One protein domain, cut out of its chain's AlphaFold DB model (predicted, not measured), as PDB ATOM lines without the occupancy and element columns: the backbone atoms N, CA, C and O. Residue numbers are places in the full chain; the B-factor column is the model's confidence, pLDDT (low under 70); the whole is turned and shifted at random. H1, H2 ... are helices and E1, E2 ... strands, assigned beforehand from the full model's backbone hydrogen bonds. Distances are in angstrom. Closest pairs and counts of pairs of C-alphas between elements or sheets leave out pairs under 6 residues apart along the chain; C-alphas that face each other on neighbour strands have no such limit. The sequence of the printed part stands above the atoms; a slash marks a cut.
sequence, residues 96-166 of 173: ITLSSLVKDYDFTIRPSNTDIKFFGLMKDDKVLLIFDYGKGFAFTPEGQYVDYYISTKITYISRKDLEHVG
ATOM      1  N   ILE A  96       0.022  85.974 159.657       90.12
ATOM      2  CA  ILE A  96       1.348  85.368 159.537       90.12
ATOM      3  C   ILE A  96       1.234  83.845 159.542       90.12
ATOM      4  O   ILE A  96       0.452  83.264 160.294       90.12
ATOM      5  N   THR A  97       2.022  83.168 158.705       91.44
ATOM      6  CA  THR A  97       2.028  81.701 158.715       91.44
ATOM      7  C   THR A  97       2.841  81.166 159.888       91.44
ATOM      8  O   THR A  97       3.887  81.711 160.250       91.44
ATOM      9  N   LEU A  98       2.427  80.018 160.418       91.31
ATOM     10  CA  LEU A  98       3.198  79.289 161.424       91.31
ATOM     11  C   LEU A  98       4.623  78.969 160.936       91.31
ATOM     12  O   LEU A  98       5.571  78.993 161.715       91.31
ATOM     13  N   SER A  99       4.801  78.721 159.634       90.94
ATOM     14  CA  SER A  99       6.127  78.469 159.062       90.94
ATOM     15  C   SER A  99       7.020  79.713 159.025       90.94
ATOM     16  O   SER A  99       8.222  79.588 159.241       90.94
ATOM     17  N   SER A 100       6.446  80.899 158.802       92.06
ATOM     18  CA  SER A 100       7.154  82.180 158.898       92.06
ATOM     19  C   SER A 100       7.555  82.485 160.335       92.06
ATOM     20  O   SER A 100       8.679  82.907 160.568       92.06
ATOM     21  N   LEU A 101       6.699  82.195 161.321       93.50
ATOM     22  CA  LEU A 101       7.085  82.324 162.732       93.50
ATOM     23  C   LEU A 101       8.329  81.479 163.043       93.50
ATOM     24  O   LEU A 101       9.284  81.969 163.641       93.50
ATOM     25  N   VAL A 102       8.365  80.233 162.573       94.31
ATOM     26  CA  VAL A 102       9.529  79.360 162.786       94.31
ATOM     27  C   VAL A 102      10.779  79.862 162.057       94.31
ATOM     28  O   VAL A 102      11.863  79.846 162.627       94.31
ATOM     29  N   LYS A 103      10.652  80.297 160.800       92.94
ATOM     30  CA  LYS A 103      11.806  80.661 159.959       92.94
ATOM     31  C   LYS A 103      12.349  82.061 160.229       92.94
ATOM     32  O   LYS A 103      13.561  82.240 160.271       92.94
ATOM     33  N   ASP A 104      11.455  83.030 160.378       92.12
ATOM     34  CA  ASP A 104      11.786  84.455 160.326       92.12
ATOM     35  C   ASP A 104      11.841  85.080 161.729       92.12
ATOM     36  O   ASP A 104      12.488  86.106 161.928       92.12
ATOM     37  N   TYR A 105      11.184  84.456 162.715       92.19
ATOM     38  CA  TYR A 105      11.068  84.974 164.085       92.19
ATOM     39  C   TYR A 105      11.668  84.047 165.158       92.19
ATOM     40  O   TYR A 105      11.551  84.352 166.352       92.19
ATOM     41  N   ASP A 106      12.337  82.969 164.734       93.06
ATOM     42  CA  ASP A 106      13.056  82.008 165.584       93.06
ATOM     43  C   ASP A 106      12.164  81.335 166.643       93.06
ATOM     44  O   ASP A 106      12.543  81.127 167.797       93.06
ATOM     45  N   PHE A 107      10.922  81.027 166.263       95.56
ATOM     46  CA  PHE A 107      10.050  80.200 167.089       95.56
ATOM     47  C   PHE A 107      10.297  78.709 166.839       95.56
ATOM     48  O   PHE A 107      10.673  78.276 165.752       95.56
ATOM     49  N   THR A 108       9.981  77.887 167.834       95.12
ATOM     50  CA  THR A 108       9.961  76.425 167.707       95.12
ATOM     51  C   THR A 108       8.576  75.875 168.014       95.12
ATOM     52  O   THR A 108       7.800  76.479 168.753       95.12
ATOM     53  N   ILE A 109       8.249  74.722 167.431       91.75
ATOM     54  CA  ILE A 109       6.978  74.029 167.664       91.75
ATOM     55  C   ILE A 109       7.271  72.743 168.422       91.75
ATOM     56  O   ILE A 109       8.119  71.954 167.997       91.75
ATOM     57  N   ARG A 110       6.544  72.500 169.514       89.19
ATOM     58  CA  ARG A 110       6.594  71.224 170.231       89.19
ATOM     59  C   ARG A 110       5.205  70.614 170.386       89.19
ATOM     60  O   ARG A 110       4.302  71.300 170.863       89.19
ATOM     61  N   PRO A 111       5.014  69.334 170.024       82.00
ATOM     62  CA  PRO A 111       3.781  68.632 170.344       82.00
ATOM     63  C   PRO A 111       3.642  68.493 171.864       82.00
ATOM     64  O   PRO A 111       4.636  68.346 172.580       82.00
ATOM     65  N   SER A 112       2.408  68.523 172.358       73.94
ATOM     66  CA  SER A 112       2.124  68.151 173.738       73.94
ATOM     67  C   SER A 112       2.358  66.650 173.923       73.94
ATOM     68  O   SER A 112       1.884  65.830 173.138       73.94
ATOM     69  N   ASN A 113       3.081  66.277 174.982       66.12
ATOM     70  CA  ASN A 113       3.434  64.881 175.266       66.12
ATOM     71  C   ASN A 113       2.231  64.022 175.696       66.12
ATOM     72  O   ASN A 113       2.348  62.800 175.760       66.12
ATOM     73  N   THR A 114       1.102  64.645 176.036       65.94
ATOM     74  CA  THR A 114      -0.072  63.972 176.608       65.94
ATOM     75  C   THR A 114      -1.281  63.948 175.681       65.94
ATOM     76  O   THR A 114      -2.140  63.089 175.863       65.94
ATOM     77  N   ASP A 115      -1.356  64.838 174.687       68.38
ATOM     78  CA  ASP A 115      -2.498  64.919 173.774       68.38
ATOM     79  C   ASP A 115      -2.088  65.516 172.416       68.38
ATOM     80  O   ASP A 115      -1.657  66.666 172.323       68.38
ATOM     81  N   ILE A 116      -2.254  64.725 171.353       63.12
ATOM     82  CA  ILE A 116      -1.890  65.064 169.965       63.12
ATOM     83  C   ILE A 116      -2.647  66.275 169.404       63.12
ATOM     84  O   ILE A 116      -2.280  66.790 168.350       63.12
ATOM     85  N   LYS A 117      -3.711  66.721 170.082       75.31
ATOM     86  CA  LYS A 117      -4.496  67.896 169.689       75.31
ATOM     87  C   LYS A 117      -3.839  69.214 170.081       75.31
ATOM     88  O   LYS A 117      -4.204  70.243 169.515       75.31
ATOM     89  N   PHE A 118      -2.877  69.173 171.003       80.69
ATOM     90  CA  PHE A 118      -2.197  70.359 171.501       80.69
ATOM     91  C   PHE A 118      -0.747  70.425 171.040       80.69
ATOM     92  O   PHE A 118       0.008  69.457 171.131       80.69
ATOM     93  N   PHE A 119      -0.330  71.606 170.598       88.19
ATOM     94  CA  PHE A 119       1.069  71.920 170.333       88.19
ATOM     95  C   PHE A 119       1.386  73.328 170.824       88.19
ATOM     96  O   PHE A 119       0.538  74.218 170.796       88.19
ATOM     97  N   GLY A 120       2.606  73.501 171.320       91.19
ATOM     98  CA  GLY A 120       3.118  74.771 171.808       91.19
ATOM     99  C   GLY A 120       4.007  75.439 170.769       91.19
ATOM    100  O   GLY A 120       4.910  74.796 170.231       91.19
ATOM    101  N   LEU A 121       3.786  76.728 170.526       94.31
ATOM    102  CA  LEU A 121       4.768  77.622 169.927       94.31
ATOM    103  C   LEU A 121       5.622  78.214 171.043       94.31
ATOM    104  O   LEU A 121       5.105  78.736 172.037       94.31
ATOM    105  N   MET A 122       6.932  78.105 170.879       94.62
ATOM    106  CA  MET A 122       7.906  78.430 171.906       94.62
ATOM    107  C   MET A 122       8.977  79.372 171.379       94.62
ATOM    108  O   MET A 122       9.351  79.295 170.211       94.62
ATOM    109  N   LYS A 123       9.516  80.196 172.273       94.12
ATOM    110  CA  LYS A 123      10.723  80.994 172.049       94.12
ATOM    111  C   LYS A 123      11.533  81.022 173.335       94.12
ATOM    112  O   LYS A 123      10.938  81.119 174.406       94.12
ATOM    113  N   ASP A 124      12.852  80.873 173.233       92.19
ATOM    114  CA  ASP A 124      13.759  80.835 174.391       92.19
ATOM    115  C   ASP A 124      13.302  79.836 175.479       92.19
ATOM    116  O   ASP A 124      13.223  80.161 176.662       92.19
ATOM    117  N   ASP A 125      12.904  78.629 175.058       87.94
ATOM    118  CA  ASP A 125      12.340  77.556 175.898       87.94
ATOM    119  C   ASP A 125      11.041  77.895 176.666       87.94
ATOM    120  O   ASP A 125      10.522  77.066 177.419       87.94
ATOM    121  N   LYS A 126      10.439  79.065 176.427       91.44
ATOM    122  CA  LYS A 126       9.141  79.458 176.985       91.44
ATOM    123  C   LYS A 126       8.014  79.138 176.006       91.44
ATOM    124  O   LYS A 126       8.070  79.520 174.840       91.44
ATOM    125  N   VAL A 127       6.956  78.481 176.489       93.06
ATOM    126  CA  VAL A 127       5.698  78.336 175.736       93.06
ATOM    127  C   VAL A 127       4.989  79.684 175.715       93.06
ATOM    128  O   VAL A 127       4.740  80.264 176.769       93.06
ATOM    129  N   LEU A 128       4.680  80.179 174.519       95.12
ATOM    130  CA  LEU A 128       4.024  81.471 174.317       95.12
ATOM    131  C   LEU A 128       2.608  81.315 173.778       95.12
ATOM    132  O   LEU A 128       1.735  82.108 174.114       95.12
ATOM    133  N   LEU A 129       2.370  80.273 172.983       94.75
ATOM    134  CA  LEU A 129       1.058  79.993 172.430       94.75
ATOM    135  C   LEU A 129       0.795  78.492 172.427       94.75
ATOM    136  O   LEU A 129       1.673  77.709 172.075       94.75
ATOM    137  N   ILE A 130      -0.409  78.097 172.819       92.62
ATOM    138  CA  ILE A 130      -0.894  76.722 172.825       92.62
ATOM    139  C   ILE A 130      -2.036  76.652 171.826       92.62
ATOM    140  O   ILE A 130      -3.009  77.390 171.926       92.62
ATOM    141  N   PHE A 131      -1.924  75.761 170.858       90.38
ATOM    142  CA  PHE A 131      -2.950  75.567 169.847       90.38
ATOM    143  C   PHE A 131      -3.817  74.373 170.216       90.38
ATOM    144  O   PHE A 131      -3.275  73.318 170.543       90.38
ATOM    145  N   ASP A 132      -5.136  74.519 170.111       84.88
ATOM    146  CA  ASP A 132      -6.088  73.412 170.205       84.88
ATOM    147  C   ASP A 132      -6.654  73.111 168.809       84.88
ATOM    148  O   ASP A 132      -7.629  73.731 168.368       84.88
ATOM    149  N   TYR A 133      -6.069  72.124 168.114       73.44
ATOM    150  CA  TYR A 133      -6.554  71.695 166.793       73.44
ATOM    151  C   TYR A 133      -8.010  71.220 166.816       73.44
ATOM    152  O   TYR A 133      -8.664  71.222 165.776       73.44
ATOM    153  N   GLY A 134      -8.525  70.794 167.972       69.12
ATOM    154  CA  GLY A 134      -9.904  70.343 168.105       69.12
ATOM    155  C   GLY A 134     -10.922  71.480 168.140       69.12
ATOM    156  O   GLY A 134     -12.099  71.214 167.909       69.12
ATOM    157  N   LYS A 135     -10.499  72.715 168.442       69.06
ATOM    158  CA  LYS A 135     -11.408  73.853 168.652       69.06
ATOM    159  C   LYS A 135     -11.168  75.059 167.748       69.06
ATOM    160  O   LYS A 135     -12.006  75.953 167.742       69.06
ATOM    161  N   GLY A 136     -10.075  75.084 166.986       72.69
ATOM    162  CA  GLY A 136      -9.837  76.133 165.989       72.69
ATOM    163  C   GLY A 136      -9.423  77.485 166.576       72.69
ATOM    164  O   GLY A 136      -9.603  78.500 165.921       72.69
ATOM    165  N   PHE A 137      -8.882  77.510 167.796       76.81
ATOM    166  CA  PHE A 137      -8.284  78.709 168.388       76.81
ATOM    167  C   PHE A 137      -7.003  78.363 169.147       76.81
ATOM    168  O   PHE A 137      -6.808  77.232 169.613       76.81
ATOM    169  N   ALA A 138      -6.116  79.342 169.267       91.88
ATOM    170  CA  ALA A 138      -4.918  79.236 170.073       91.88
ATOM    171  C   ALA A 138      -5.047  80.144 171.298       91.88
ATOM    172  O   ALA A 138      -5.866  81.061 171.317       91.88
ATOM    173  N   PHE A 139      -4.283  79.864 172.346       92.50
ATOM    174  CA  PHE A 139      -4.317  80.654 173.568       92.50
ATOM    175  C   PHE A 139      -2.951  80.745 174.238       92.50
ATOM    176  O   PHE A 139      -2.137  79.822 174.164       92.50
ATOM    177  N   THR A 140      -2.679  81.870 174.893       94.44
ATOM    178  CA  THR A 140      -1.472  82.040 175.708       94.44
ATOM    179  C   THR A 140      -1.576  81.217 176.998       94.44
ATOM    180  O   THR A 140      -2.687  80.874 177.416       94.44
ATOM    181  N   PRO A 141      -0.464  80.902 177.689       91.31
ATOM    182  CA  PRO A 141      -0.513  80.287 179.021       91.31
ATOM    183  C   PRO A 141      -1.375  81.060 180.033       91.31
ATOM    184  O   PRO A 141      -1.911  80.471 180.969       91.31
ATOM    185  N   GLU A 142      -1.527  82.369 179.834       92.31
ATOM    186  CA  GLU A 142      -2.364  83.269 180.629       92.31
ATOM    187  C   GLU A 142      -3.852  83.252 180.214       92.31
ATOM    188  O   GLU A 142      -4.679  83.886 180.869       92.31
ATOM    189  N   GLY A 143      -4.211  82.514 179.159       91.25
ATOM    190  CA  GLY A 143      -5.587  82.313 178.702       91.25
ATOM    191  C   GLY A 143      -6.103  83.354 177.705       91.25
ATOM    192  O   GLY A 143      -7.312  83.422 177.487       91.25
ATOM    193  N   GLN A 144      -5.232  84.168 177.102       93.81
ATOM    194  CA  GLN A 144      -5.633  85.104 176.047       93.81
ATOM    195  C   GLN A 144      -5.765  84.368 174.715       93.81
ATOM    196  O   GLN A 144      -4.859  83.626 174.344       93.81
ATOM    197  N   TYR A 145      -6.868  84.577 174.001       91.69
ATOM    198  CA  TYR A 145      -7.125  83.932 172.713       91.69
ATOM    199  C   TYR A 145      -6.350  84.598 171.573       91.69
ATOM    200  O   TYR A 145      -6.138  85.809 171.582       91.69
ATOM    201  N   VAL A 146      -5.951  83.784 170.600       92.25
ATOM    202  CA  VAL A 146      -5.337  84.189 169.335       92.25
ATOM    203  C   VAL A 146      -6.030  83.419 168.221       92.25
ATOM    204  O   VAL A 146      -6.027  82.178 168.223       92.25
ATOM    205  N   ASP A 147      -6.597  84.153 167.269       88.44
ATOM    206  CA  ASP A 147      -7.262  83.545 166.130       88.44
ATOM    207  C   ASP A 147      -6.240  82.895 165.199       88.44
ATOM    208  O   ASP A 147      -5.173  83.435 164.879       88.44
ATOM    209  N   TYR A 148      -6.580  81.694 164.746       89.81
ATOM    210  CA  TYR A 148      -5.846  81.006 163.704       89.81
ATOM    211  C   TYR A 148      -6.826  80.228 162.836       89.81
ATOM    212  O   TYR A 148      -7.898  79.822 163.281       89.81
ATOM    213  N   TYR A 149      -6.436  79.960 161.600       84.00
ATOM    214  CA  TYR A 149      -7.152  79.021 160.753       84.00
ATOM    215  C   TYR A 149      -6.173  78.212 159.910       84.00
ATOM    216  O   TYR A 149      -4.974  78.495 159.842       84.00
ATOM    217  N   ILE A 150      -6.682  77.152 159.291       81.62
ATOM    218  CA  ILE A 150      -5.888  76.256 158.455       81.62
ATOM    219  C   ILE A 150      -6.461  76.301 157.049       81.62
ATOM    220  O   ILE A 150      -7.630  75.986 156.852       81.62
ATOM    221  N   SER A 151      -5.623  76.629 156.072       77.06
ATOM    222  CA  SER A 151      -5.958  76.514 154.655       77.06
ATOM    223  C   SER A 151      -4.864  75.715 153.957       77.06
ATOM    224  O   SER A 151      -3.683  75.964 154.177       77.06
ATOM    225  N   THR A 152      -5.252  74.653 153.244       73.25
ATOM    226  CA  THR A 152      -4.345  73.685 152.577       73.25
ATOM    227  C   THR A 152      -3.125  73.242 153.373       73.25
ATOM    228  O   THR A 152      -2.017  73.107 152.855       73.25
ATOM    229  N   LYS A 153      -3.356  72.885 154.641       78.00
ATOM    230  CA  LYS A 153      -2.315  72.422 155.579       78.00
ATOM    231  C   LYS A 153      -1.312  73.515 155.974       78.00
ATOM    232  O   LYS A 153      -0.310  73.206 156.614       78.00
ATOM    233  N   ILE A 154      -1.582  74.769 155.627       81.75
ATOM    234  CA  ILE A 154      -0.877  75.943 156.124       81.75
ATOM    235  C   ILE A 154      -1.700  76.525 157.268       81.75
ATOM    236  O   ILE A 154      -2.891  76.794 157.117       81.75
ATOM    237  N   THR A 155      -1.056  76.718 158.414       87.25
ATOM    238  CA  THR A 155      -1.652  77.396 159.566       87.25
ATOM    239  C   THR A 155      -1.363  78.888 159.467       87.25
ATOM    240  O   THR A 155      -0.195  79.291 159.475       87.25
ATOM    241  N   TYR A 156      -2.421  79.689 159.392       89.06
ATOM    242  CA  TYR A 156      -2.395  81.149 159.434       89.06
ATOM    243  C   TYR A 156      -2.806  81.604 160.824       89.06
ATOM    244  O   TYR A 156      -3.752  81.064 161.388       89.06
ATOM    245  N   ILE A 157      -2.090  82.576 161.376       91.69
ATOM    246  CA  ILE A 157      -2.304  83.101 162.723       91.69
ATOM    247  C   ILE A 157      -2.467  84.613 162.613       91.69
ATOM    248  O   ILE A 157      -1.718  85.255 161.870       91.69
ATOM    249  N   SER A 158      -3.444  85.169 163.328       90.69
ATOM    250  CA  SER A 158      -3.719  86.605 163.339       90.69
ATOM    251  C   SER A 158      -2.488  87.350 163.849       90.69
ATOM    252  O   SER A 158      -2.097  87.221 165.012       90.69
ATOM    253  N   ARG A 159      -1.838  88.128 162.976       91.25
ATOM    254  CA  ARG A 159      -0.684  88.956 163.350       91.25
ATOM    255  C   ARG A 159      -1.102  89.972 164.404       91.25
ATOM    256  O   ARG A 159      -0.396  90.136 165.394       91.25
ATOM    257  N   LYS A 160      -2.258  90.607 164.208       90.50
ATOM    258  CA  LYS A 160      -2.823  91.593 165.133       90.50
ATOM    259  C   LYS A 160      -3.005  91.019 166.537       90.50
ATOM    260  O   LYS A 160      -2.671  91.685 167.514       90.50
ATOM    261  N   ASP A 161      -3.489  89.785 166.647       92.31
ATOM    262  CA  ASP A 161      -3.660  89.140 167.950       92.31
ATOM    263  C   ASP A 161      -2.310  88.804 168.575       92.31
ATOM    264  O   ASP A 161      -2.108  89.070 169.756       92.31
ATOM    265  N   LEU A 162      -1.354  88.294 167.787       93.69
ATOM    266  CA  LEU A 162       0.014  88.043 168.256       93.69
ATOM    267  C   LEU A 162       0.697  89.315 168.773       93.69
ATOM    268  O   LEU A 162       1.441  89.251 169.750       93.69
ATOM    269  N   GLU A 163       0.454  90.461 168.142       93.12
ATOM    270  CA  GLU A 163       0.921  91.765 168.616       93.12
ATOM    271  C   GLU A 163       0.189  92.196 169.893       93.12
ATOM    272  O   GLU A 163       0.822  92.635 170.854       93.12
ATOM    273  N   HIS A 164      -1.133  92.010 169.947       91.81
ATOM    274  CA  HIS A 164      -1.954  92.323 171.116       91.81
ATOM    275  C   HIS A 164      -1.541  91.522 172.361       91.81
ATOM    276  O   HIS A 164      -1.507  92.071 173.463       91.81
ATOM    277  N   VAL A 165      -1.188  90.244 172.192       93.81
ATOM    278  CA  VAL A 165      -0.694  89.382 173.280       93.81
ATOM    279  C   VAL A 165       0.822  89.494 173.506       93.81
ATOM    280  O   VAL A 165       1.378  88.789 174.346       93.81
ATOM    281  N   GLY A 166       1.511  90.377 172.776       92.38
ATOM    282  CA  GLY A 166       2.937  90.661 172.961       92.38
ATOM    283  C   GLY A 166       3.891  89.557 172.492       92.38
ATOM    284  O   GLY A 166       5.050  89.538 172.905       92.38
TER     285      GLY A 166
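What this domain is: This is residues 96 to 166 of the 173 residues of an uncharacterized protein of Paenibacillus sp. PAMC21692 (UniProt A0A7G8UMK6). One sheet of six strands curls like part of a barrel, left open between its edge strands E1 and E6, and the short helix H1 sits at that opening, near both edges. A second short helix, H2, packs on E5 on the same face of the sheet. The printed part has 71 residues, with two named helices and six named strands in the order H1, E1, E2, E3, E4, E5, E6, H2; the sheet runs E1, E2, E3, E4, E5, E6, all antiparallel, and the class is mixed, helices and strands. The whole is compact, with a radius of gyration of the C-alphas of 11.2 A and spans of 29 by 28 by 23 A.

How they stand to each other: Begin with the strongly twisted sheet, a meander, each strand the antiparallel neighbour of the one before: E1, residues 108 to 111; E2, residues 118 to 123; E3, residues 126 to 132; E4, residues 137 to 139; E5, residues 145 to 151; and E6, residues 154 to 158. Each successive pair is a hairpin. Look for N 110 and O 120, 2.9 A apart, between E1 and E2; N 121 and O 129, 2.8 A, between E2 and E3; N 130 and O 139, 2.8 A, between E3 and E4; N 146 and O 138, 2.8 A, between E4 and E5; and N 149 and O 156, 2.9 A, between E5 and E6. The pairing of E5 is staggered: residues 145 to 147 pair with E4 and 148 to 151 with E6. The edge strands E1 and E6 are apart. H1, residues 98 to 104, is on the sheet at a height of 6.7 A and stands up from it, its line rising 53 degrees. Its closest C-alphas to E6 are those of Leu 98 and Thr 155, 5.5 A apart; to E1, those of Val 102 and Thr 108, 5.7 A apart. H2, residues 159 to 164, is on the same face at a height of 7.5 A, along the strands at 6 degrees to E5 on the local plane; the closest C-alphas of the two are those of Val 146 and Asp 161, 5.4 A apart. In H1 and H2 every O i to N i+4 pair is within hydrogen-bond range.

Where its parts are: Find C-alpha 98 at (3.198, 79.289, 161.424); from there H1 runs 10.1 A to C-alpha 104. E2 is 16.7 A long and E3 17.7 A. E5 starts at C-alpha 145, (-7.125, 83.932, 172.713), and covers 19.6 A; E6 covers 13.2 A. H2 ends at C-alpha 164, (-1.954, 92.323, 171.116).

The domain as a whole: The two C-alphas farthest apart, those of Thr 114 and Lys 160, are 30.0 A apart. The printed part has no cut and no long link. Its mean pLDDT is 87.2; residues 113 to 116 and 134 to 135 are under 70.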